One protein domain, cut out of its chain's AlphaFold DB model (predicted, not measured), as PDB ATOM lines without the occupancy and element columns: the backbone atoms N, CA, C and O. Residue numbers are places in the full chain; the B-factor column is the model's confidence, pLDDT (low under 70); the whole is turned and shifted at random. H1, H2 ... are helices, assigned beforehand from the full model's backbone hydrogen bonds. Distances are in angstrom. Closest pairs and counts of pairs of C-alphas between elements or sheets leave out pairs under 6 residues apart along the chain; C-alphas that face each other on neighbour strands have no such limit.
ATOM      1  N   THR A  10       1.098  -4.693   9.335       84.88
ATOM      2  CA  THR A  10      -0.083  -3.905   9.722       84.88
ATOM      3  C   THR A  10      -0.094  -3.450  11.182       84.88
ATOM      4  O   THR A  10      -0.736  -2.458  11.489       84.88
ATOM      5  N   ARG A  11       0.603  -4.143  12.091       83.69
ATOM      6  CA  ARG A  11       0.674  -3.753  13.512       83.69
ATOM      7  C   ARG A  11       1.738  -2.707  13.812       83.69
ATOM      8  O   ARG A  11       1.690  -2.090  14.868       83.69
ATOM      9  N   VAL A  12       2.730  -2.571  12.939       85.94
ATOM     10  CA  VAL A  12       3.861  -1.652  13.129       85.94
ATOM     11  C   VAL A  12       3.889  -0.550  12.079       85.94
ATOM     12  O   VAL A  12       4.706   0.353  12.196       85.94
ATOM     13  N   GLN A  13       3.012  -0.616  11.076       88.38
ATOM     14  CA  GLN A  13       2.974   0.289   9.938       88.38
ATOM     15  C   GLN A  13       2.893   1.750  10.376       88.38
ATOM     16  O   GLN A  13       3.788   2.510  10.032       88.38
ATOM     17  N   ASP A  14       1.885   2.127  11.161       89.25
ATOM     18  CA  ASP A  14       1.666   3.532  11.529       89.25
ATOM     19  C   ASP A  14       2.847   4.097  12.323       89.25
ATOM     20  O   ASP A  14       3.312   5.202  12.057       89.25
ATOM     21  N   LEU A  15       3.402   3.296  13.236       88.56
ATOM     22  CA  LEU A  15       4.596   3.662  13.993       88.56
ATOM     23  C   LEU A  15       5.813   3.834  13.075       88.56
ATOM     24  O   LEU A  15       6.522   4.830  13.170       88.56
ATOM     25  N   VAL A  16       6.071   2.867  12.190       87.25
ATOM     26  CA  VAL A  16       7.232   2.898  11.290       87.25
ATOM     27  C   VAL A  16       7.117   4.046  10.294       87.25
ATOM     28  O   VAL A  16       8.107   4.734  10.075       87.25
ATOM     29  N   LEU A  17       5.935   4.281   9.719       89.38
ATOM     30  CA  LEU A  17       5.703   5.383   8.786       89.38
ATOM     31  C   LEU A  17       5.764   6.742   9.489       89.38
ATOM     32  O   LEU A  17       6.333   7.674   8.936       89.38
ATOM     33  N   SER A  18       5.273   6.851  10.727       88.56
ATOM     34  CA  SER A  18       5.417   8.079  11.518       88.56
ATOM     35  C   SER A  18       6.874   8.394  11.856       88.56
ATOM     36  O   SER A  18       7.222   9.566  11.921       88.56
ATOM     37  N   ILE A  19       7.711   7.377  12.090       88.06
ATOM     38  CA  ILE A  19       9.156   7.554  12.312       88.06
ATOM     39  C   ILE A  19       9.875   7.868  10.996       88.06
ATOM     40  O   ILE A  19      10.853   8.606  10.995       88.06
ATOM     41  N   ALA A  20       9.418   7.285   9.886       89.88
ATOM     42  CA  ALA A  20      10.018   7.483   8.571       89.88
ATOM     43  C   ALA A  20       9.710   8.844   7.951       89.88
ATOM     44  O   ALA A  20      10.406   9.234   7.016       89.88
ATOM     45  N   LYS A  21       8.687   9.529   8.467       89.62
ATOM     46  CA  LYS A  21       8.270  10.844   8.004       89.62
ATOM     47  C   LYS A  21       9.450  11.813   8.003       89.62
ATOM     48  O   LYS A  21      10.153  11.915   9.004       89.62
ATOM     49  N   ASP A  22       9.636  12.510   6.886       89.00
ATOM     50  CA  ASP A  22      10.715  13.477   6.646       89.00
ATOM     51  C   ASP A  22      12.128  12.841   6.567       89.00
ATOM     52  O   ASP A  22      13.125  13.544   6.395       89.00
ATOM     53  N   HIS A  23      12.223  11.506   6.629       89.88
ATOM     54  CA  HIS A  23      13.460  10.714   6.586       89.88
ATOM     55  C   HIS A  23      13.413   9.586   5.538       89.88
ATOM     56  O   HIS A  23      14.259   8.686   5.531       89.88
ATOM     57  N   GLU A  24      12.444   9.595   4.621       91.50
ATOM     58  CA  GLU A  24      12.187   8.494   3.687       91.50
ATOM     59  C   GLU A  24      13.400   8.194   2.800       91.50
ATOM     60  O   GLU A  24      13.733   7.030   2.565       91.50
ATOM     61  N   LEU A  25      14.101   9.238   2.350       87.62
ATOM     62  CA  LEU A  25      15.288   9.115   1.501       87.62
ATOM     63  C   LEU A  25      16.478   8.509   2.248       87.62
ATOM     64  O   LEU A  25      17.173   7.639   1.715       87.62
ATOM     65  N   GLU A  26      16.697   8.940   3.490       89.00
ATOM     66  CA  GLU A  26      17.752   8.409   4.356       89.00
ATOM     67  C   GLU A  26      17.512   6.926   4.634       89.00
ATOM     68  O   GLU A  26      18.427   6.103   4.544       89.00
ATOM     69  N   ILE A  27      16.253   6.566   4.890       88.94
ATOM     70  CA  ILE A  27      15.862   5.184   5.123       88.94
ATOM     71  C   ILE A  27      16.005   4.356   3.847       88.94
ATOM     72  O   ILE A  27      16.560   3.257   3.913       88.94
ATOM     73  N   LEU A  28      15.578   4.871   2.688       88.38
ATOM     74  CA  LEU A  28      15.782   4.202   1.400       88.38
ATOM     75  C   LEU A  28      17.263   3.924   1.141       88.38
ATOM     76  O   LEU A  28      17.610   2.821   0.719       88.38
ATOM     77  N   ASN A  29      18.137   4.882   1.450       86.56
ATOM     78  CA  ASN A  29      19.577   4.699   1.335       86.56
ATOM     79  C   ASN A  29      20.094   3.628   2.312       86.56
ATOM     80  O   ASN A  29      20.849   2.739   1.920       86.56
ATOM     81  N   ALA A  30      19.633   3.639   3.564       85.50
ATOM     82  CA  ALA A  30      20.027   2.651   4.568       85.50
ATOM     83  C   ALA A  30      19.598   1.220   4.197       85.50
ATOM     84  O   ALA A  30      20.342   0.267   4.450       85.50
ATOM     85  N   VAL A  31      18.428   1.052   3.565       82.69
ATOM     86  CA  VAL A  31      17.935  -0.276   3.167       82.69
ATOM     87  C   VAL A  31      18.606  -0.843   1.915       82.69
ATOM     88  O   VAL A  31      18.452  -2.033   1.639       82.69
ATOM     89  N   THR A  32      19.402  -0.054   1.187       78.56
ATOM     90  CA  THR A  32      20.164  -0.556   0.027       78.56
ATOM     91  C   THR A  32      21.187  -1.631   0.389       78.56
ATOM     92  O   THR A  32      21.524  -2.470  -0.441       78.56
ATOM     93  N   ASN A  33      21.632  -1.661   1.648       70.56
ATOM     94  CA  ASN A  33      22.630  -2.610   2.139       70.56
ATOM     95  C   ASN A  33      22.062  -4.005   2.456       70.56
ATOM     96  O   ASN A  33      22.813  -4.898   2.853       70.56
ATOM     97  N   PHE A  34      20.749  -4.217   2.337       71.75
ATOM     98  CA  PHE A  34      20.169  -5.533   2.581       71.75
ATOM     99  C   PHE A  34      20.312  -6.425   1.355       71.75
ATOM    100  O   PHE A  34      19.843  -6.078   0.279       71.75
ATOM    101  N   ASP A  35      20.872  -7.620   1.549       73.56
ATOM    102  CA  ASP A  35      20.813  -8.676   0.544       73.56
ATOM    103  C   ASP A  35      19.442  -9.391   0.597       73.56
ATOM    104  O   ASP A  35      19.164 -10.141   1.549       73.56
ATOM    105  N   PRO A  36      18.568  -9.185  -0.407       76.50
ATOM    106  CA  PRO A  36      17.248  -9.797  -0.445       76.50
ATOM    107  C   PRO A  36      17.281 -11.305  -0.724       76.50
ATOM    108  O   PRO A  36      16.283 -11.970  -0.449       76.50
ATOM    109  N   PHE A  37      18.376 -11.886  -1.234       72.25
ATOM    110  CA  PHE A  37      18.413 -13.312  -1.595       72.25
ATOM    111  C   PHE A  37      18.205 -14.240  -0.389       72.25
ATOM    112  O   PHE A  37      17.656 -15.335  -0.529       72.25
ATOM    113  N   HIS A  38      18.543 -13.774   0.815       75.81
ATOM    114  CA  HIS A  38      18.349 -14.507   2.068       75.81
ATOM    115  C   HIS A  38      16.989 -14.254   2.737       75.81
ATOM    116  O   HIS A  38      16.774 -14.649   3.888       75.81
ATOM    117  N   PHE A  39      16.053 -13.577   2.067       81.69
ATOM    118  CA  PHE A  39      14.750 -13.284   2.656       81.69
ATOM    119  C   PHE A  39      13.830 -14.511   2.656       81.69
ATOM    120  O   PHE A  39      13.588 -15.180   1.640       81.69
ATOM    121  N   THR A  40      13.227 -14.761   3.819       82.25
ATOM    122  CA  THR A  40      12.043 -15.622   3.912       82.25
ATOM    123  C   THR A  40      10.873 -14.966   3.169       82.25
ATOM    124  O   THR A  40      10.863 -13.753   2.952       82.25
ATOM    125  N   ASN A  41       9.849 -15.743   2.802       80.38
ATOM    126  CA  ASN A  41       8.638 -15.191   2.173       80.38
ATOM    127  C   ASN A  41       7.983 -14.099   3.023       80.38
ATOM    128  O   ASN A  41       7.492 -13.109   2.489       80.38
ATOM    129  N   HIS A  42       7.994 -14.274   4.345       82.56
ATOM    130  CA  HIS A  42       7.451 -13.290   5.268       82.56
ATOM    131  C   HIS A  42       8.295 -12.010   5.281       82.56
ATOM    132  O   HIS A  42       7.747 -10.931   5.093       82.56
ATOM    133  N   THR A  43       9.623 -12.120   5.409       84.44
ATOM    134  CA  THR A  43      10.528 -10.956   5.405       84.44
ATOM    135  C   THR A  43      10.425 -10.159   4.107       84.44
ATOM    136  O   THR A  43      10.340  -8.939   4.154       84.44
ATOM    137  N   MET A  44      10.375 -10.842   2.959       86.44
ATOM    138  CA  MET A  44      10.190 -10.200   1.655       86.44
ATOM    139  C   MET A  44       8.850  -9.464   1.570       86.44
ATOM    140  O   MET A  44       8.815  -8.328   1.111       86.44
ATOM    141  N   SER A  45       7.763 -10.090   2.034       87.44
ATOM    142  CA  SER A  45       6.443  -9.455   2.051       87.44
ATOM    143  C   SER A  45       6.450  -8.186   2.894       87.44
ATOM    144  O   SER A  45       6.005  -7.153   2.415       87.44
ATOM    145  N   VAL A  46       6.982  -8.248   4.118       87.56
ATOM    146  CA  VAL A  46       7.036  -7.081   5.009       87.56
ATOM    147  C   VAL A  46       7.943  -5.992   4.438       87.56
ATOM    148  O   VAL A  46       7.614  -4.819   4.544       87.56
ATOM    149  N   PHE A  47       9.055  -6.363   3.801       88.50
ATOM    150  CA  PHE A  47       9.940  -5.407   3.139       88.50
ATOM    151  C   PHE A  47       9.241  -4.672   1.989       88.50
ATOM    152  O   PHE A  47       9.330  -3.454   1.905       88.50
ATOM    153  N   LEU A  48       8.509  -5.387   1.132       91.44
ATOM    154  CA  LEU A  48       7.736  -4.767   0.056       91.44
ATOM    155  C   LEU A  48       6.558  -3.942   0.582       91.44
ATOM    156  O   LEU A  48       6.254  -2.904   0.010       91.44
ATOM    157  N   ASP A  49       5.918  -4.366   1.671       91.75
ATOM    158  CA  ASP A  49       4.849  -3.588   2.302       91.75
ATOM    159  C   ASP A  49       5.386  -2.285   2.906       91.75
ATOM    160  O   ASP A  49       4.776  -1.231   2.743       91.75
ATOM    161  N   PHE A  50       6.562  -2.351   3.536       91.31
ATOM    162  CA  PHE A  50       7.302  -1.188   4.013       91.31
ATOM    163  C   PHE A  50       7.650  -0.239   2.861       91.31
ATOM    164  O   PHE A  50       7.291   0.933   2.905       91.31
ATOM    165  N   LEU A  51       8.281  -0.756   1.802       92.62
ATOM    166  CA  LEU A  51       8.633   0.038   0.627       92.62
ATOM    167  C   LEU A  51       7.403   0.673  -0.030       92.62
ATOM    168  O   LEU A  51       7.474   1.828  -0.433       92.62
ATOM    169  N   GLY A  52       6.289  -0.055  -0.126       93.88
ATOM    170  CA  GLY A  52       5.032   0.455  -0.670       93.88
ATOM    171  C   GLY A  52       4.400   1.538   0.202       93.88
ATOM    172  O   GLY A  52       3.784   2.455  -0.326       93.88
ATOM    173  N   GLY A  53       4.597   1.474   1.522       93.06
ATOM    174  CA  GLY A  53       4.186   2.528   2.448       93.06
ATOM    175  C   GLY A  53       5.007   3.814   2.322       93.06
ATOM    176  O   GLY A  53       4.481   4.875   2.633       93.06
ATOM    177  N   LEU A  54       6.256   3.736   1.843       93.25
ATOM    178  CA  LEU A  54       7.084   4.922   1.593       93.25
ATOM    179  C   LEU A  54       6.708   5.650   0.301       93.25
ATOM    180  O   LEU A  54       6.819   6.867   0.256       93.25
ATOM    181  N   VAL A  55       6.266   4.925  -0.737       93.56
ATOM    182  CA  VAL A  55       6.015   5.487  -2.082       93.56
ATOM    183  C   VAL A  55       5.185   6.782  -2.059       93.56
ATOM    184  O   VAL A  55       5.619   7.742  -2.689       93.56
ATOM    185  N   PRO A  56       4.045   6.871  -1.342       92.06
ATOM    186  CA  PRO A  56       3.221   8.082  -1.338       92.06
ATOM    187  C   PRO A  56       3.888   9.303  -0.693       92.06
ATOM    188  O   PRO A  56       3.448  10.421  -0.941       92.06
ATOM    189  N   SER A  57       4.906   9.091   0.144       90.31
ATOM    190  CA  SER A  57       5.620  10.155   0.860       90.31
ATOM    191  C   SER A  57       6.876  10.629   0.125       90.31
ATOM    192  O   SER A  57       7.523  11.575   0.564       90.31
ATOM    193  N   LEU A  58       7.255   9.978  -0.980       89.38
ATOM    194  CA  LEU A  58       8.437  10.366  -1.745       89.38
ATOM    195  C   LEU A  58       8.161  11.625  -2.586       89.38
ATOM    196  O   LEU A  58       7.064  11.768  -3.134       89.38
ATOM    197  N   PRO A  59       9.158  12.515  -2.759       89.69
ATOM    198  CA  PRO A  59       9.063  13.616  -3.713       89.69
ATOM    199  C   PRO A  59       8.767  13.110  -5.131       89.69
ATOM    200  O   PRO A  59       9.258  12.061  -5.545       89.69
ATOM    201  N   SER A  60       7.991  13.861  -5.912       87.94
ATOM    202  CA  SER A  60       7.598  13.441  -7.265       87.94
ATOM    203  C   SER A  60       8.770  13.374  -8.252       87.94
ATOM    204  O   SER A  60       8.726  12.595  -9.202       87.94
ATOM    205  N   ASP A  61       9.822  14.159  -8.023       89.56
ATOM    206  CA  ASP A  61      11.058  14.219  -8.808       89.56
ATOM    207  C   ASP A  61      12.170  13.304  -8.263       89.56
ATOM    208  O   ASP A  61      13.279  13.253  -8.808       89.56
ATOM    209  N   PHE A  62      11.882  12.545  -7.206       92.25
ATOM    210  CA  PHE A  62      12.840  11.635  -6.604       92.25
ATOM    211  C   PHE A  62      13.283  10.532  -7.575       92.25
ATOM    212  O   PHE A  62      12.487   9.938  -8.307       92.25
ATOM    213  N   THR A  63      14.573  10.201  -7.502       93.06
ATOM    214  CA  THR A  63      15.178   9.035  -8.146       93.06
ATOM    215  C   THR A  63      15.858   8.166  -7.097       93.06
ATOM    216  O   THR A  63      16.562   8.677  -6.226       93.06
ATOM    217  N   VAL A  64      15.703   6.847  -7.206       92.00
ATOM    218  CA  VAL A  64      16.277   5.904  -6.239       92.00
ATOM    219  C   VAL A  64      17.799   6.061  -6.062       92.00
ATOM    220  O   VAL A  64      18.508   6.339  -7.040       92.00
ATOM    221  N   PRO A  65      18.335   5.823  -4.844       89.38
ATOM    222  CA  PRO A  65      19.771   5.858  -4.593       89.38
ATOM    223  C   PRO A  65      20.552   4.931  -5.539       89.38
ATOM    224  O   PRO A  65      20.040   3.878  -5.926       89.38
ATOM    225  N   PRO A  66      21.815   5.248  -5.879       84.12
ATOM    226  CA  PRO A  66      22.613   4.436  -6.800       84.12
ATOM    227  C   PRO A  66      22.762   2.962  -6.397       84.12
ATOM    228  O   PRO A  66      22.816   2.107  -7.275       84.12
ATOM    229  N   SER A  67      22.810   2.676  -5.094       83.06
ATOM    230  CA  SER A  67      22.926   1.331  -4.518       83.06
ATOM    231  C   SER A  67      21.584   0.601  -4.374       83.06
ATOM    232  O   SER A  67      21.553  -0.556  -3.955       83.06
ATOM    233  N   PHE A  68      20.459   1.246  -4.690       86.75
ATOM    234  CA  PHE A  68      19.139   0.645  -4.537       86.75
ATOM    235  C   PHE A  68      18.854  -0.329  -5.685       86.75
ATOM    236  O   PHE A  68      18.586   0.069  -6.822       86.75
ATOM    237  N   HIS A  69      18.879  -1.631  -5.382       82.38
ATOM    238  CA  HIS A  69      18.655  -2.690  -6.362       82.38
ATOM    239  C   HIS A  69      17.527  -3.636  -5.938       82.38
ATOM    240  O   HIS A  69      17.607  -4.330  -4.928       82.38
ATOM    241  N   LEU A  70      16.493  -3.745  -6.777       86.81
ATOM    242  CA  LEU A  70      15.356  -4.651  -6.556       86.81
ATOM    243  C   LEU A  70      15.511  -6.022  -7.234       86.81
ATOM    244  O   LEU A  70      14.603  -6.851  -7.171       86.81
ATOM    245  N   SER A  71      16.651  -6.299  -7.870       83.62
ATOM    246  CA  SER A  71      16.851  -7.509  -8.679       83.62
ATOM    247  C   SER A  71      16.626  -8.810  -7.909       83.62
ATOM    248  O   SER A  71      15.978  -9.723  -8.421       83.62
ATOM    249  N   GLY A  72      17.123  -8.904  -6.673       81.75
ATOM    250  CA  GLY A  72      16.919 -10.104  -5.863       81.75
ATOM    251  C   GLY A  72      15.468 -10.258  -5.399       81.75
ATOM    252  O   GLY A  72      14.944 -11.368  -5.394       81.75
ATOM    253  N   ILE A  73      14.762  -9.155  -5.130       86.88
ATOM    254  CA  ILE A  73      13.321  -9.184  -4.831       86.88
ATOM    255  C   ILE A  73      12.518  -9.658  -6.051       86.88
ATOM    256  O   ILE A  73      11.640 -10.508  -5.909       86.88
ATOM    257  N   MET A  74      12.855  -9.190  -7.257       87.50
ATOM    258  CA  MET A  74      12.220  -9.646  -8.503       87.50
ATOM    259  C   MET A  74      12.445 -11.130  -8.751       87.50
ATOM    260  O   MET A  74      11.516 -11.842  -9.125       87.50
ATOM    261  N   PHE A  75      13.658 -11.622  -8.499       83.50
ATOM    262  CA  PHE A  75      13.932 -13.051  -8.575       83.50
ATOM    263  C   PHE A  75      13.014 -13.838  -7.634       83.50
ATOM    264  O   PHE A  75      12.359 -14.790  -8.067       83.50
ATOM    265  N   LEU A  76      12.922 -13.420  -6.368       83.44
ATOM    266  CA  LEU A  76      12.095 -14.102  -5.379       83.44
ATOM    267  C   LEU A  76      10.608 -14.064  -5.744       83.44
ATOM    268  O   LEU A  76       9.955 -15.106  -5.700       83.44
ATOM    269  N   ILE A  77      10.074 -12.911  -6.151       83.69
ATOM    270  CA  ILE A  77       8.648 -12.778  -6.469       83.69
ATOM    271  C   ILE A  77       8.270 -13.526  -7.758       83.69
ATOM    272  O   ILE A  77       7.171 -14.071  -7.859       83.69
ATOM    273  N   ALA A  78       9.185 -13.600  -8.729       77.81
ATOM    274  CA  ALA A  78       8.952 -14.275 -10.001       77.81
ATOM    275  C   ALA A  78       9.133 -15.802  -9.922       77.81
ATOM    276  O   ALA A  78       8.573 -16.536 -10.747       77.81
ATOM    277  N   CYS A  79       9.932 -16.291  -8.967       75.25
ATOM    278  CA  CYS A  79      10.226 -17.718  -8.813       75.25
ATOM    279  C   CYS A  79       9.391 -18.408  -7.731       75.25
ATOM    280  O   CYS A  79       9.199 -19.620  -7.813       75.25
ATOM    281  N   ARG A  80       8.902 -17.678  -6.724       80.12
ATOM    282  CA  ARG A  80       8.112 -18.251  -5.627       80.12
ATOM    283  C   ARG A  80       6.609 -18.177  -5.900       80.12
ATOM    284  O   ARG A  80       6.143 -17.520  -6.830       80.12
ATOM    285  N   GLU A  81       5.835 -18.892  -5.084       74.94
ATOM    286  CA  GLU A  81       4.379 -18.867  -5.192       74.94
ATOM    287  C   GLU A  81       3.828 -17.473  -4.865       74.94
ATOM    288  O   GLU A  81       4.062 -16.910  -3.793       74.94
ATOM    289  N   ARG A  82       3.079 -16.924  -5.824       84.75
ATOM    290  CA  ARG A  82       2.436 -15.613  -5.724       84.75
ATOM    291  C   ARG A  82       1.210 -15.728  -4.837       84.75
ATOM    292  O   ARG A  82       0.332 -16.551  -5.090       84.75
ATOM    293  N   ARG A  83       1.150 -14.887  -3.810       85.44
ATOM    294  CA  ARG A  83       0.047 -14.877  -2.851       85.44
ATOM    295  C   ARG A  83      -1.061 -13.956  -3.343       85.44
ATOM    296  O   ARG A  83      -0.805 -12.777  -3.567       85.44
ATOM    297  N   LEU A  84      -2.280 -14.492  -3.418       86.94
ATOM    298  CA  LEU A  84      -3.504 -13.766  -3.783       86.94
ATOM    299  C   LEU A  84      -3.614 -12.412  -3.065       86.94
ATOM    300  O   LEU A  84      -3.903 -11.395  -3.679       86.94
ATOM    301  N   GLN A  85      -3.334 -12.400  -1.759       87.38
ATOM    302  CA  GLN A  85      -3.569 -11.236  -0.904       87.38
ATOM    303  C   GLN A  85      -2.526 -10.123  -1.035       87.38
ATOM    304  O   GLN A  85      -2.774  -9.009  -0.586       87.38
ATOM    305  N   THR A  86      -1.349 -10.404  -1.598       90.56
ATOM    306  CA  THR A  86      -0.245  -9.431  -1.606       90.56
ATOM    307  C   THR A  86       0.292  -9.125  -2.994       90.56
ATOM    308  O   THR A  86       0.953  -8.105  -3.162       90.56
ATOM    309  N   TRP A  87      -0.009  -9.966  -3.992       92.81
ATOM    310  CA  TRP A  87       0.527  -9.841  -5.346       92.81
ATOM    311  C   TRP A  87       0.347  -8.440  -5.931       92.81
ATOM    312  O   TRP A  87       1.343  -7.827  -6.304       92.81
ATOM    313  N   ARG A  88      -0.894  -7.934  -5.988       94.19
ATOM    314  CA  ARG A  88      -1.187  -6.636  -6.608       94.19
ATOM    315  C   ARG A  88      -0.380  -5.512  -5.964       94.19
ATOM    316  O   ARG A  88       0.387  -4.854  -6.652       94.19
ATOM    317  N   ARG A  89      -0.462  -5.382  -4.635       93.75
ATOM    318  CA  ARG A  89       0.280  -4.366  -3.871       93.75
ATOM    319  C   ARG A  89       1.789  -4.458  -4.101       93.75
ATOM    320  O   ARG A  89       2.448  -3.440  -4.284       93.75
ATOM    321  N   HIS A  90       2.344  -5.668  -4.091       93.94
ATOM    322  CA  HIS A  90       3.777  -5.892  -4.301       93.94
ATOM    323  C   HIS A  90       4.219  -5.549  -5.721       93.94
ATOM    324  O   HIS A  90       5.259  -4.919  -5.892       93.94
ATOM    325  N   ALA A  91       3.433  -5.930  -6.726       94.75
ATOM    326  CA  ALA A  91       3.714  -5.594  -8.115       94.75
ATOM    327  C   ALA A  91       3.630  -4.077  -8.350       94.75
ATOM    328  O   ALA A  91       4.558  -3.510  -8.924       94.75
ATOM    329  N   ASP A  92       2.581  -3.428  -7.836       95.94
ATOM    330  CA  ASP A  92       2.396  -1.973  -7.906       95.94
ATOM    331  C   ASP A  92       3.566  -1.237  -7.228       95.94
ATOM    332  O   ASP A  92       4.114  -0.292  -7.789       95.94
ATOM    333  N   THR A  93       4.028  -1.728  -6.072       96.00
ATOM    334  CA  THR A  93       5.197  -1.173  -5.369       96.00
ATOM    335  C   THR A  93       6.457  -1.255  -6.228       96.00
ATOM    336  O   THR A  93       7.159  -0.263  -6.390       96.00
ATOM    337  N   ILE A  94       6.765  -2.425  -6.799       95.50
ATOM    338  CA  ILE A  94       7.974  -2.599  -7.620       95.50
ATOM    339  C   ILE A  94       7.934  -1.686  -8.854       95.50
ATOM    340  O   ILE A  94       8.954  -1.084  -9.190       95.50
ATOM    341  N   ILE A  95       6.770  -1.553  -9.502       96.56
ATOM    342  CA  ILE A  95       6.591  -0.639 -10.636       96.56
ATOM    343  C   ILE A  95       6.761   0.822 -10.218       96.56
ATOM    344  O   ILE A  95       7.441   1.554 -10.928       96.56
ATOM    345  N   ALA A  96       6.250   1.236  -9.058       96.00
ATOM    346  CA  ALA A  96       6.464   2.597  -8.571       96.00
ATOM    347  C   ALA A  96       7.962   2.921  -8.433       96.00
ATOM    348  O   ALA A  96       8.427   3.947  -8.914       96.00
ATOM    349  N   TYR A  97       8.773   2.013  -7.883       95.50
ATOM    350  CA  TYR A  97      10.226   2.232  -7.831       95.50
ATOM    351  C   TYR A  97      10.896   2.206  -9.211       95.50
ATOM    352  O   TYR A  97      11.916   2.870  -9.402       95.50
ATOM    353  N   PHE A  98      10.352   1.468 -10.182       95.44
ATOM    354  CA  PHE A  98      10.803   1.585 -11.569       95.44
ATOM    355  C   PHE A  98      10.529   2.980 -12.126       95.44
ATOM    356  O   PHE A  98      11.420   3.538 -12.762       95.44
ATOM    357  N   ASP A  99       9.365   3.556 -11.817       95.19
ATOM    358  CA  ASP A  99       8.995   4.923 -12.210       95.19
ATOM    359  C   ASP A  99       9.947   5.968 -11.609       95.19
ATOM    360  O   ASP A  99      10.220   6.982 -12.244       95.19
ATOM    361  N   HIS A 100      10.565   5.648 -10.468       94.25
ATOM    362  CA  HIS A 100      11.638   6.424  -9.834       94.25
ATOM    363  C   HIS A 100      13.060   5.972 -10.228       94.25
ATOM    364  O   HIS A 100      14.024   6.170  -9.486       94.25
ATOM    365  N   GLY A 101      13.227   5.343 -11.394       92.75
ATOM    366  CA  GLY A 101      14.534   5.074 -12.005       92.75
ATOM    367  C   GLY A 101      15.231   3.784 -11.563       92.75
ATOM    368  O   GLY A 101      16.365   3.531 -11.987       92.75
ATOM    369  N   ALA A 102      14.588   2.923 -10.765       93.00
ATOM    370  CA  ALA A 102      15.186   1.643 -10.374       93.00
ATOM    371  C   ALA A 102      15.375   0.677 -11.558       93.00
ATOM    372  O   ALA A 102      16.239  -0.200 -11.481       93.00
ATOM    373  N   SER A 103      14.636   0.846 -12.665       92.56
ATOM    374  CA  SER A 103      14.810   0.048 -13.890       92.56
ATOM    375  C   SER A 103      16.236   0.177 -14.440       92.56
ATOM    376  O   SER A 103      16.911  -0.824 -14.697       92.56
ATOM    377  N   HIS A 104      16.753   1.402 -14.523       90.94
ATOM    378  CA  HIS A 104      18.084   1.705 -15.047       90.94
ATOM    379  C   HIS A 104      19.220   1.201 -14.144       90.94
ATOM    380  O   HIS A 104      20.342   1.011 -14.611       90.94
ATOM    381  N   LYS A 105      18.940   0.933 -12.862       89.44
ATOM    382  CA  LYS A 105      19.915   0.406 -11.890       89.44
ATOM    383  C   LYS A 105      20.053  -1.115 -11.925       89.44
ATOM    384  O   LYS A 105      20.883  -1.679 -11.214       89.44
ATOM    385  N   ILE A 106      19.251  -1.813 -12.723       89.81
ATOM    386  CA  ILE A 106      19.337  -3.272 -12.834       89.81
ATOM    387  C   ILE A 106      20.634  -3.632 -13.549       89.81
ATOM    388  O   ILE A 106      20.845  -3.229 -14.689       89.81
ATOM    389  N   ARG A 107      21.499  -4.403 -12.890       88.12
ATOM    390  CA  ARG A 107      22.712  -4.930 -13.518       88.12
ATOM    391  C   ARG A 107      22.361  -5.855 -14.681       88.12
ATOM    392  O   ARG A 107      21.337  -6.539 -14.654       88.12
ATOM    393  N   PHE A 108      23.238  -5.904 -15.678       87.44
ATOM    394  CA  PHE A 108      23.015  -6.682 -16.895       87.44
ATOM    395  C   PHE A 108      22.768  -8.176 -16.598       87.44
ATOM    396  O   PHE A 108      21.837  -8.786 -17.124       87.44
ATOM    397  N   ASP A 109      23.516  -8.737 -15.645       85.31
ATOM    398  CA  ASP A 109      23.390 -10.119 -15.167       85.31
ATOM    399  C   ASP A 109      22.060 -10.434 -14.452       85.31
ATOM    400  O   ASP A 109      21.685 -11.599 -14.281       85.31
ATOM    401  N   HIS A 110      21.304  -9.401 -14.089       88.12
ATOM    402  CA  HIS A 110      20.015  -9.499 -13.415       88.12
ATOM    403  C   HIS A 110      18.816  -9.152 -14.307       88.12
ATOM    404  O   HIS A 110      17.675  -9.299 -13.856       88.12
ATOM    405  N   LEU A 111      19.031  -8.765 -15.571       90.94
ATOM    406  CA  LEU A 111      17.948  -8.418 -16.504       90.94
ATOM    407  C   LEU A 111      16.913  -9.542 -16.651       90.94
ATOM    408  O   LEU A 111      15.718  -9.262 -16.693       90.94
ATOM    409  N   ARG A 112      17.340 -10.814 -16.623       90.00
ATOM    410  CA  ARG A 112      16.432 -11.981 -16.655       90.00
ATOM    411  C   ARG A 112      15.390 -11.984 -15.536       90.00
ATOM    412  O   ARG A 112      14.268 -12.438 -15.739       90.00
ATOM    413  N   TYR A 113      15.754 -11.512 -14.343       90.25
ATOM    414  CA  TYR A 113      14.860 -11.534 -13.186       90.25
ATOM    415  C   TYR A 113      13.779 -10.473 -13.321       90.25
ATOM    416  O   TYR A 113      12.610 -10.744 -13.057       90.25
ATOM    417  N   ALA A 114      14.177  -9.299 -13.803       93.12
ATOM    418  CA  ALA A 114      13.263  -8.221 -14.113       93.12
ATOM    419  C   ALA A 114      12.342  -8.596 -15.280       93.12
ATOM    420  O   ALA A 114      11.131  -8.496 -15.134       93.12
ATOM    421  N   ALA A 115      12.883  -9.141 -16.376       92.94
ATOM    422  CA  ALA A 115      12.091  -9.626 -17.506       92.94
ATOM    423  C   ALA A 115      11.029 -10.638 -17.056       92.94
ATOM    424  O   ALA A 115       9.843 -10.442 -17.298       92.94
ATOM    425  N   ARG A 116      11.427 -11.656 -16.283       91.69
ATOM    426  CA  ARG A 116      10.496 -12.661 -15.756       91.69
ATOM    427  C   ARG A 116       9.407 -12.056 -14.867       91.69
ATOM    428  O   ARG A 116       8.263 -12.497 -14.929       91.69
ATOM    429  N   PHE A 117       9.745 -11.090 -14.013       93.62
ATOM    430  CA  PHE A 117       8.752 -10.382 -13.201       93.62
ATOM    431  C   PHE A 117       7.746  -9.629 -14.084       93.62
ATOM    432  O   PHE A 117       6.540  -9.804 -13.914       93.62
ATOM    433  N   LEU A 118       8.239  -8.864 -15.061       95.00
ATOM    434  CA  LEU A 118       7.411  -8.098 -15.991       95.00
ATOM    435  C   LEU A 118       6.483  -9.010 -16.802       95.00
ATOM    436  O   LEU A 118       5.306  -8.700 -16.948       95.00
ATOM    437  N   ASP A 119       6.956 -10.178 -17.234       93.06
ATOM    438  CA  ASP A 119       6.143 -11.166 -17.960       93.06
ATOM    439  C   ASP A 119       4.966 -11.660 -17.135       93.06
ATOM    440  O   ASP A 119       3.850 -11.814 -17.631       93.06
ATOM    441  N   VAL A 120       5.198 -11.867 -15.839       91.75
ATOM    442  CA  VAL A 120       4.130 -12.239 -14.917       91.75
ATOM    443  C   VAL A 120       3.126 -11.100 -14.758       91.75
ATOM    444  O   VAL A 120       1.924 -11.371 -14.731       91.75
ATOM    445  N   CYS A 121       3.578  -9.848 -14.673       93.31
ATOM    446  CA  CYS A 121       2.685  -8.689 -14.646       93.31
ATOM    447  C   CYS A 121       1.845  -8.594 -15.930       93.31
ATOM    448  O   CYS A 121       0.641  -8.353 -15.850       93.31
ATOM    449  N   ILE A 122       2.454  -8.836 -17.096       94.75
ATOM    450  CA  ILE A 122       1.824  -8.695 -18.415       94.75
ATOM    451  C   ILE A 122       0.822  -9.813 -18.697       94.75
ATOM    452  O   ILE A 122      -0.334  -9.534 -19.013       94.75
ATOM    453  N   SER A 123       1.255 -11.071 -18.615       88.25
ATOM    454  CA  SER A 123       0.477 -12.216 -19.102       88.25
ATOM    455  C   SER A 123      -0.381 -12.871 -18.025       88.25
ATOM    456  O   SER A 123      -1.364 -13.538 -18.354       88.25
ATOM    457  N   GLU A 124      -0.017 -12.661 -16.755       83.12
ATOM    458  CA  GLU A 124      -0.541 -13.353 -15.579       83.12
ATOM    459  C   GLU A 124      -0.415 -14.877 -15.640       83.12
ATOM    460  O   GLU A 124      -0.464 -15.527 -16.684       83.12
ATOM    461  N   SER A 125      -0.277 -15.505 -14.476       81.81
ATOM    462  CA  SER A 125      -0.294 -16.967 -14.445       81.81
ATOM    463  C   SER A 125      -1.710 -17.529 -14.579       81.81
ATOM    464  O   SER A 125      -2.665 -16.884 -14.144       81.81
ATOM    465  N   PRO A 126      -1.870 -18.777 -15.052       84.62
ATOM    466  CA  PRO A 126      -3.170 -19.449 -15.059       84.62
ATOM    467  C   PRO A 126      -3.861 -19.475 -13.688       84.62
ATOM    468  O   PRO A 126      -5.082 -19.398 -13.616       84.62
ATOM    469  N   LYS A 127      -3.088 -19.537 -12.591       85.31
ATOM    470  CA  LYS A 127      -3.619 -19.429 -11.223       85.31
ATOM    471  C   LYS A 127      -4.242 -18.052 -10.967       85.31
ATOM    472  O   LYS A 127      -5.318 -17.984 -10.392       85.31
ATOM    473  N   MET A 128      -3.584 -16.985 -11.418       87.12
ATOM    474  CA  MET A 128      -4.024 -15.599 -11.216       87.12
ATOM    475  C   MET A 128      -5.275 -15.247 -12.015       87.12
ATOM    476  O   MET A 128      -6.074 -14.446 -11.558       87.12
ATOM    477  N   LYS A 129      -5.492 -15.889 -13.166       87.25
ATOM    478  CA  LYS A 129      -6.717 -15.703 -13.962       87.25
ATOM    479  C   LYS A 129      -7.993 -16.160 -13.244       87.25
ATOM    480  O   LYS A 129      -9.080 -15.846 -13.702       87.25
ATOM    481  N   LYS A 130      -7.862 -16.928 -12.157       90.44
ATOM    482  CA  LYS A 130      -8.980 -17.361 -11.302       90.44
ATOM    483  C   LYS A 130      -9.228 -16.422 -10.120       90.44
ATOM    484  O   LYS A 130     -10.084 -16.718  -9.297       90.44
ATOM    485  N   TRP A 131      -8.407 -15.390  -9.961       92.56
ATOM    486  CA  TRP A 131      -8.521 -14.438  -8.863       92.56
ATOM    487  C   TRP A 131      -9.490 -13.325  -9.235       92.56
ATOM    488  O   TRP A 131      -9.651 -13.022 -10.416       92.56
ATOM    489  N   ASP A 132     -10.058 -12.683  -8.220       93.12
ATOM    490  CA  ASP A 132     -10.830 -11.457  -8.402       93.12
ATOM    491  C   ASP A 132      -9.953 -10.356  -9.020       93.12
ATOM    492  O   ASP A 132      -8.742 -10.278  -8.771       93.12
ATOM    493  N   ASP A 133     -10.558  -9.490  -9.833       89.69
ATOM    494  CA  ASP A 133      -9.835  -8.458 -10.585       89.69
ATOM    495  C   ASP A 133      -9.068  -7.483  -9.679       89.69
ATOM    496  O   ASP A 133      -7.984  -7.018 -10.039       89.69
ATOM    497  N   ASP A 134      -9.556  -7.227  -8.462       90.31
ATOM    498  CA  ASP A 134      -8.885  -6.393  -7.458       90.31
ATOM    499  C   ASP A 134      -7.642  -7.066  -6.841       90.31
ATOM    500  O   ASP A 134      -6.808  -6.384  -6.248       90.31
ATOM    501  N   LYS A 135      -7.467  -8.383  -7.004       91.88
ATOM    502  CA  LYS A 135      -6.278  -9.141  -6.557       91.88
ATOM    503  C   LYS A 135      -5.275  -9.414  -7.674       91.88
ATOM    504  O   LYS A 135      -4.125  -9.780  -7.409       91.88
ATOM    505  N   ARG A 136      -5.703  -9.257  -8.925       92.00
ATOM    506  CA  ARG A 136      -4.875  -9.418 -10.127       92.00
ATOM    507  C   ARG A 136      -3.945  -8.225 -10.333       92.00
ATOM    508  O   ARG A 136      -3.977  -7.247  -9.586       92.00
ATOM    509  N   THR A 137      -3.065  -8.327 -11.327       94.00
ATOM    510  CA  THR A 137      -2.189  -7.209 -11.689       94.00
ATOM    511  C   THR A 137      -3.050  -6.029 -12.138       94.00
ATOM    512  O   THR A 137      -3.906  -6.200 -13.005       94.00
ATOM    513  N   SER A 138      -2.819  -4.844 -11.566       94.25
ATOM    514  CA  SER A 138      -3.535  -3.632 -11.970       94.25
ATOM    515  C   SER A 138      -3.239  -3.271 -13.431       94.25
ATOM    516  O   SER A 138      -2.155  -3.565 -13.943       94.25
ATOM    517  N   ASP A 139      -4.179  -2.609 -14.108       95.31
ATOM    518  CA  ASP A 139      -3.983  -2.188 -15.502       95.31
ATOM    519  C   ASP A 139      -2.810  -1.218 -15.646       95.31
ATOM    520  O   ASP A 139      -2.008  -1.360 -16.567       95.31
ATOM    521  N   HIS A 140      -2.654  -0.299 -14.687       95.62
ATOM    522  CA  HIS A 140      -1.500   0.592 -14.613       95.62
ATOM    523  C   HIS A 140      -0.187  -0.202 -14.576       95.62
ATOM    524  O   HIS A 140       0.676  -0.028 -15.435       95.62
ATOM    525  N   THR A 141      -0.058  -1.144 -13.640       96.75
ATOM    526  CA  THR A 141       1.137  -1.992 -13.506       96.75
ATOM    527  C   THR A 141       1.375  -2.843 -14.744       96.75
ATOM    528  O   THR A 141       2.520  -3.007 -15.157       96.75
ATOM    529  N   ARG A 142       0.320  -3.339 -15.397       96.81
ATOM    530  CA  ARG A 142       0.436  -4.075 -16.662       96.81
ATOM    531  C   ARG A 142       1.001  -3.195 -17.778       96.81
ATOM    532  O   ARG A 142       1.925  -3.617 -18.470       96.81
ATOM    533  N   GLN A 143       0.482  -1.979 -17.934       97.44
ATOM    534  CA  GLN A 143       0.932  -1.019 -18.948       97.44
ATOM    535  C   GLN A 143       2.378  -0.579 -18.710       97.44
ATOM    536  O   GLN A 143       3.199  -0.620 -19.629       97.44
ATOM    537  N   ARG A 144       2.722  -0.213 -17.469       98.12
ATOM    538  CA  ARG A 144       4.104   0.114 -17.097       98.12
ATOM    539  C   ARG A 144       5.027  -1.082 -17.306       98.12
ATOM    540  O   ARG A 144       6.127  -0.914 -17.820       98.12
ATOM    541  N   ALA A 145       4.574  -2.299 -17.003       97.38
ATOM    542  CA  ALA A 145       5.384  -3.487 -17.218       97.38
ATOM    543  C   ALA A 145       5.708  -3.728 -18.702       97.38
ATOM    544  O   ALA A 145       6.842  -4.081 -19.019       97.38
ATOM    545  N   MET A 146       4.754  -3.487 -19.611       97.19
ATOM    546  CA  MET A 146       5.003  -3.533 -21.059       97.19
ATOM    547  C   MET A 146       6.059  -2.506 -21.482       97.19
ATOM    548  O   MET A 146       6.981  -2.847 -22.215       97.19
ATOM    549  N   PHE A 147       5.962  -1.273 -20.977       97.69
ATOM    550  CA  PHE A 147       6.955  -0.228 -21.241       97.69
ATOM    551  C   PHE A 147       8.361  -0.656 -20.798       97.69
ATOM    552  O   PHE A 147       9.298  -0.643 -21.596       97.69
ATOM    553  N   TYR A 148       8.506  -1.110 -19.550       97.38
ATOM    554  CA  TYR A 148       9.806  -1.532 -19.034       97.38
ATOM    555  C   TYR A 148      10.339  -2.777 -19.727       97.38
ATOM    556  O   TYR A 148      11.548  -2.920 -19.864       97.38
ATOM    557  N   ARG A 149       9.470  -3.673 -20.203       95.88
ATOM    558  CA  ARG A 149       9.905  -4.858 -20.945       95.88
ATOM    559  C   ARG A 149      10.651  -4.466 -22.220       95.88
ATOM    560  O   ARG A 149      11.724  -5.013 -22.470       95.88
ATOM    561  N   GLU A 150      10.133  -3.491 -22.964       95.25
ATOM    562  CA  GLU A 150      10.802  -2.957 -24.156       95.25
ATOM    563  C   GLU A 150      12.095  -2.211 -23.804       95.25
ATOM    564  O   GLU A 150      13.107  -2.372 -24.486       95.25
ATOM    565  N   GLU A 151      12.113  -1.463 -22.697       94.81
ATOM    566  CA  GLU A 151      13.339  -0.815 -22.215       94.81
ATOM    567  C   GLU A 151      14.438  -1.845 -21.895       94.81
ATOM    568  O   GLU A 151      15.581  -1.707 -22.335       94.81
ATOM    569  N   LEU A 152      14.103  -2.923 -21.173       93.44
ATOM    570  CA  LEU A 152      15.062  -3.985 -20.858       93.44
ATOM    571  C   LEU A 152      15.521  -4.736 -22.112       93.44
ATOM    572  O   LEU A 152      16.687  -5.120 -22.188       93.44
ATOM    573  N   LYS A 153      14.638  -4.915 -23.100       92.44
ATOM    574  CA  LYS A 153      14.979  -5.511 -24.395       92.44
ATOM    575  C   LYS A 153      15.989  -4.658 -25.158       92.44
ATOM    576  O   LYS A 153      16.997  -5.182 -25.625       92.44
ATOM    577  N   ALA A 154      15.760  -3.347 -25.234       92.56
ATOM    578  CA  ALA A 154      16.690  -2.413 -25.864       92.56
ATOM    579  C   ALA A 154      18.064  -2.438 -25.178       92.56
ATOM    580  O   ALA A 154      19.092  -2.413 -25.848       92.56
ATOM    581  N   ARG A 155      18.090  -2.559 -23.845       91.25
ATOM    582  CA  ARG A 155      19.332  -2.725 -23.078       91.25
ATOM    583  C   ARG A 155      20.016  -4.059 -23.360       91.25
ATOM    584  O   ARG A 155      21.223  -4.075 -23.552       91.25
ATOM    585  N   ALA A 156      19.269  -5.159 -23.432       90.06
ATOM    586  CA  ALA A 156      19.821  -6.472 -23.766       90.06
ATOM    587  C   ALA A 156      20.471  -6.498 -25.162       90.06
ATOM    588  O   ALA A 156      21.465  -7.188 -25.353       90.06
ATOM    589  N   ALA A 157      19.955  -5.715 -26.114       89.25
ATOM    590  CA  ALA A 157      20.529  -5.590 -27.454       89.25
ATOM    591  C   ALA A 157      21.870  -4.834 -27.503       89.25
ATOM    592  O   ALA A 157      22.596  -4.964 -28.486       89.25
ATOM    593  N   GLN A 158      22.216  -4.060 -26.467       87.62
ATOM    594  CA  GLN A 158      23.492  -3.333 -26.409       87.62
ATOM    595  C   GLN A 158      24.686  -4.264 -26.192       87.62
ATOM    596  O   GLN A 158      25.793  -3.922 -26.601       87.62
ATOM    597  N   ASP A 159      24.472  -5.429 -25.575       82.56
ATOM    598  CA  ASP A 159      25.519  -6.426 -25.374       82.56
ATOM    599  C   ASP A 159      25.014  -7.841 -25.718       82.56
ATOM    600  O   ASP A 159      24.518  -8.576 -24.856       82.56
ATOM    601  N   PRO A 160      25.158  -8.251 -26.993       71.62
ATOM    602  CA  PRO A 160      24.729  -9.563 -27.474       71.62
ATOM    603  C   PRO A 160      25.559 -10.736 -26.935       71.62
ATOM    604  O   PRO A 160      25.245 -11.890 -27.232       71.62
ATOM    605  N   THR A 161      26.626 -10.496 -26.163       79.19
ATOM    606  CA  THR A 161      27.467 -11.588 -25.634       79.19
ATOM    607  C   THR A 161      26.735 -12.431 -24.582       79.19
ATOM    608  O   THR A 161      27.048 -13.607 -24.354       79.19
ATOM    609  N   TYR A 162      25.671 -11.879 -24.000       79.38
ATOM    610  CA  TYR A 162      24.847 -12.503 -22.975       79.38
ATOM    611  C   TYR A 162      23.744 -13.398 -23.559       79.38
ATOM    612  O   TYR A 162      22.563 -13.250 -23.252       79.38
ATOM    613  N   HIS A 163      24.136 -14.406 -24.339       81.25
ATOM    614  CA  HIS A 163      23.235 -15.387 -24.963       81.25
ATOM    615  C   HIS A 163      22.237 -16.061 -23.994       81.25
ATOM    616  O   HIS A 163      21.177 -16.517 -24.416       81.25
ATOM    617  N   TRP A 164      22.521 -16.109 -22.688       83.19
ATOM    618  CA  TRP A 164      21.590 -16.629 -21.677       83.19
ATOM    619  C   TRP A 164      20.372 -15.717 -21.421       83.19
ATOM    620  O   TRP A 164      19.435 -16.135 -20.741       83.19
ATOM    621  N   LEU A 165      20.343 -14.499 -21.974       87.50
ATOM    622  CA  LEU A 165      19.147 -13.651 -22.042       87.50
ATOM    623  C   LEU A 165      18.208 -14.023 -23.198       87.50
ATOM    624  O   LEU A 165      17.060 -13.581 -23.197       87.50
ATOM    625  N   ARG A 166      18.643 -14.867 -24.142       87.25
ATOM    626  CA  ARG A 166      17.841 -15.305 -25.296       87.25
ATOM    627  C   ARG A 166      16.454 -15.852 -24.936       87.25
ATOM    628  O   ARG A 166      15.511 -15.471 -25.615       87.25
ATOM    629  N   PRO A 167      16.254 -16.644 -23.860       88.38
ATOM    630  CA  PRO A 167      14.912 -17.092 -23.476       88.38
ATOM    631  C   PRO A 167      13.954 -15.958 -23.080       88.38
ATOM    632  O   PRO A 167      12.743 -16.155 -23.078       88.38
ATOM    633  N   TYR A 168      14.485 -14.791 -22.707       86.94
ATOM    634  CA  TYR A 168      13.714 -13.642 -22.224       86.94
ATOM    635  C   TYR A 168      13.535 -12.556 -23.287       86.94
ATOM    636  O   TYR A 168      12.586 -11.776 -23.199       86.94
ATOM    637  N   PHE A 169      14.434 -12.507 -24.270       88.50
ATOM    638  CA  PHE A 169      14.426 -11.547 -25.374       88.50
ATOM    639  C   PHE A 169      14.810 -12.243 -26.687       88.50
ATOM    640  O   PHE A 169      15.839 -11.902 -27.271       88.50
ATOM    641  N   PRO A 170      14.047 -13.251 -27.149       85.44
ATOM    642  CA  PRO A 170      14.423 -14.039 -28.323       85.44
ATOM    643  C   PRO A 170      14.593 -13.161 -29.565       85.44
ATOM    644  O   PRO A 170      15.514 -13.371 -30.344       85.44
ATOM    645  N   GLU A 171      13.814 -12.085 -29.682       86.12
ATOM    646  CA  GLU A 171      13.840 -11.185 -30.837       86.12
ATOM    647  C   GLU A 171      15.136 -10.367 -30.960       86.12
ATOM    648  O   GLU A 171      15.351  -9.719 -31.978       86.12
ATOM    649  N   VAL A 172      15.973 -10.335 -29.918       83.38
ATOM    650  CA  VAL A 172      17.295  -9.687 -29.962       83.38
ATOM    651  C   VAL A 172      18.345 -10.613 -30.582       83.38
ATOM    652  O   VAL A 172      19.298 -10.138 -31.194       83.38
ATOM    653  N   TYR A 173      18.183 -11.926 -30.417       80.31
ATOM    654  CA  TYR A 173      19.185 -12.929 -30.790       80.31
ATOM    655  C   TYR A 173      18.794 -13.727 -32.031       80.31
ATOM    656  O   TYR A 173      19.664 -14.255 -32.721       80.31
ATOM    657  N   ASP A 174      17.497 -13.836 -32.302       80.62
ATOM    658  CA  ASP A 174      16.981 -14.515 -33.474       80.62
ATOM    659  C   ASP A 174      16.897 -13.497 -34.625       80.62
ATOM    660  O   ASP A 174      16.248 -12.457 -34.475       80.62
ATOM    661  N   PRO A 175      17.550 -13.747 -35.775       63.56
ATOM    662  CA  PRO A 175      17.397 -12.879 -36.934       63.56
ATOM    663  C   PRO A 175      15.921 -12.848 -37.360       63.56
ATOM    664  O   PRO A 175      15.229 -13.864 -37.223       63.56
ATOM    665  N   PRO A 176      15.417 -11.718 -37.899       60.34
ATOM    666  CA  PRO A 176      14.076 -11.686 -38.465       60.34
ATOM    667  C   PRO A 176      14.003 -12.784 -39.525       60.34
ATOM    668  O   PRO A 176      14.833 -12.819 -40.433       60.34
TER     669      PRO A 176
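What this domain is: This is residues 10 to 176 of the 247 residues of an uncharacterized protein of Sistotremastrum suecicum HHB10207 ss-3 (UniProt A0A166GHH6). Helices are stacked one after another along the longest axis, mostly crossing their neighbours: the helical hairpin of H6 and H7 lies next to H4 and H5, then comes H3 with H2 close to it, then H1 at one end, while the short H8 lies at the other end, beyond H7. H5 is nearest the middle, between H3 and H7, and H4 packs on H6. The printed part has 167 residues, with eight named helices, H1 to H8 in order along the chain, and no named strand; the class is all helix. It is compact, with a radius of gyration of the C-alphas of 16.2 A and spans of 55 by 38 by 30 A.

How they stand to each other: H7, residues 139 to 156, is the longest helix. It touches H6, residues 108 to 123, at a shallow tilt of 31 degrees, opposite ways, as a hairpin; their closest C-alphas, of Ile 122 and Arg 142, are 5.1 A apart. With residues 141 to 145 alone, H7 touches H5, residues 87 to 102, at a steep tilt of 47 degrees; the closest C-alphas, of Asp 92 and Thr 141, are 5.7 A apart. H4, residues 71 to 79, touches H6, with the closest C-alphas, of Phe 75 and Tyr 113, 4.9 A apart. H5 touches H3, residues 41 to 57, at a steep tilt of 56 degrees, and the closest C-alphas, of Gly 52 and Thr 93, are 5.0 A apart. With residues 50 to 54 alone, H3 touches H1, residues 10 to 20; the closest C-alphas, of Leu 17 and Gly 53, are 7.1 A apart. H2, residues 24 to 31, is close to H3 but not clearly touching, with C-alphas 24 and 54 at 6.6 A. H8, residues 170 to 173, is close to H7 but not clearly touching, with C-alphas 153 and 172 at 7.3 A. H1 and H7 are apart. Every O i to N i+4 pair is within hydrogen-bond range in H2, H4 and H7, against 5 of 7 in H1, 11 of 13 in H3, 11 of 12 in H5 and 10 of 12 in H6; H8 is too short for such a pair.

Where its parts are: H7 is 25.6 A long, ending at C-alpha 156 (19.821, -6.472, -23.766). H3 is 25.6 A, H6 23.3 A, H5 19.3 A, H1 15.3 A, H4 12.2 A, H2 10.5 A and H8 5.5 A. H1 begins at C-alpha 10 (-0.083, -3.905, 9.722).

The domain as a whole: The C-alphas farthest apart, of Leu 15 and Pro 176, are 55.5 A apart. The printed part has no cut. The links H3 to H4, H6 to H7 and H7 to H8 are long. Mean pLDDT of the printed part is 88.2, and residues 175 to 176 are under 70.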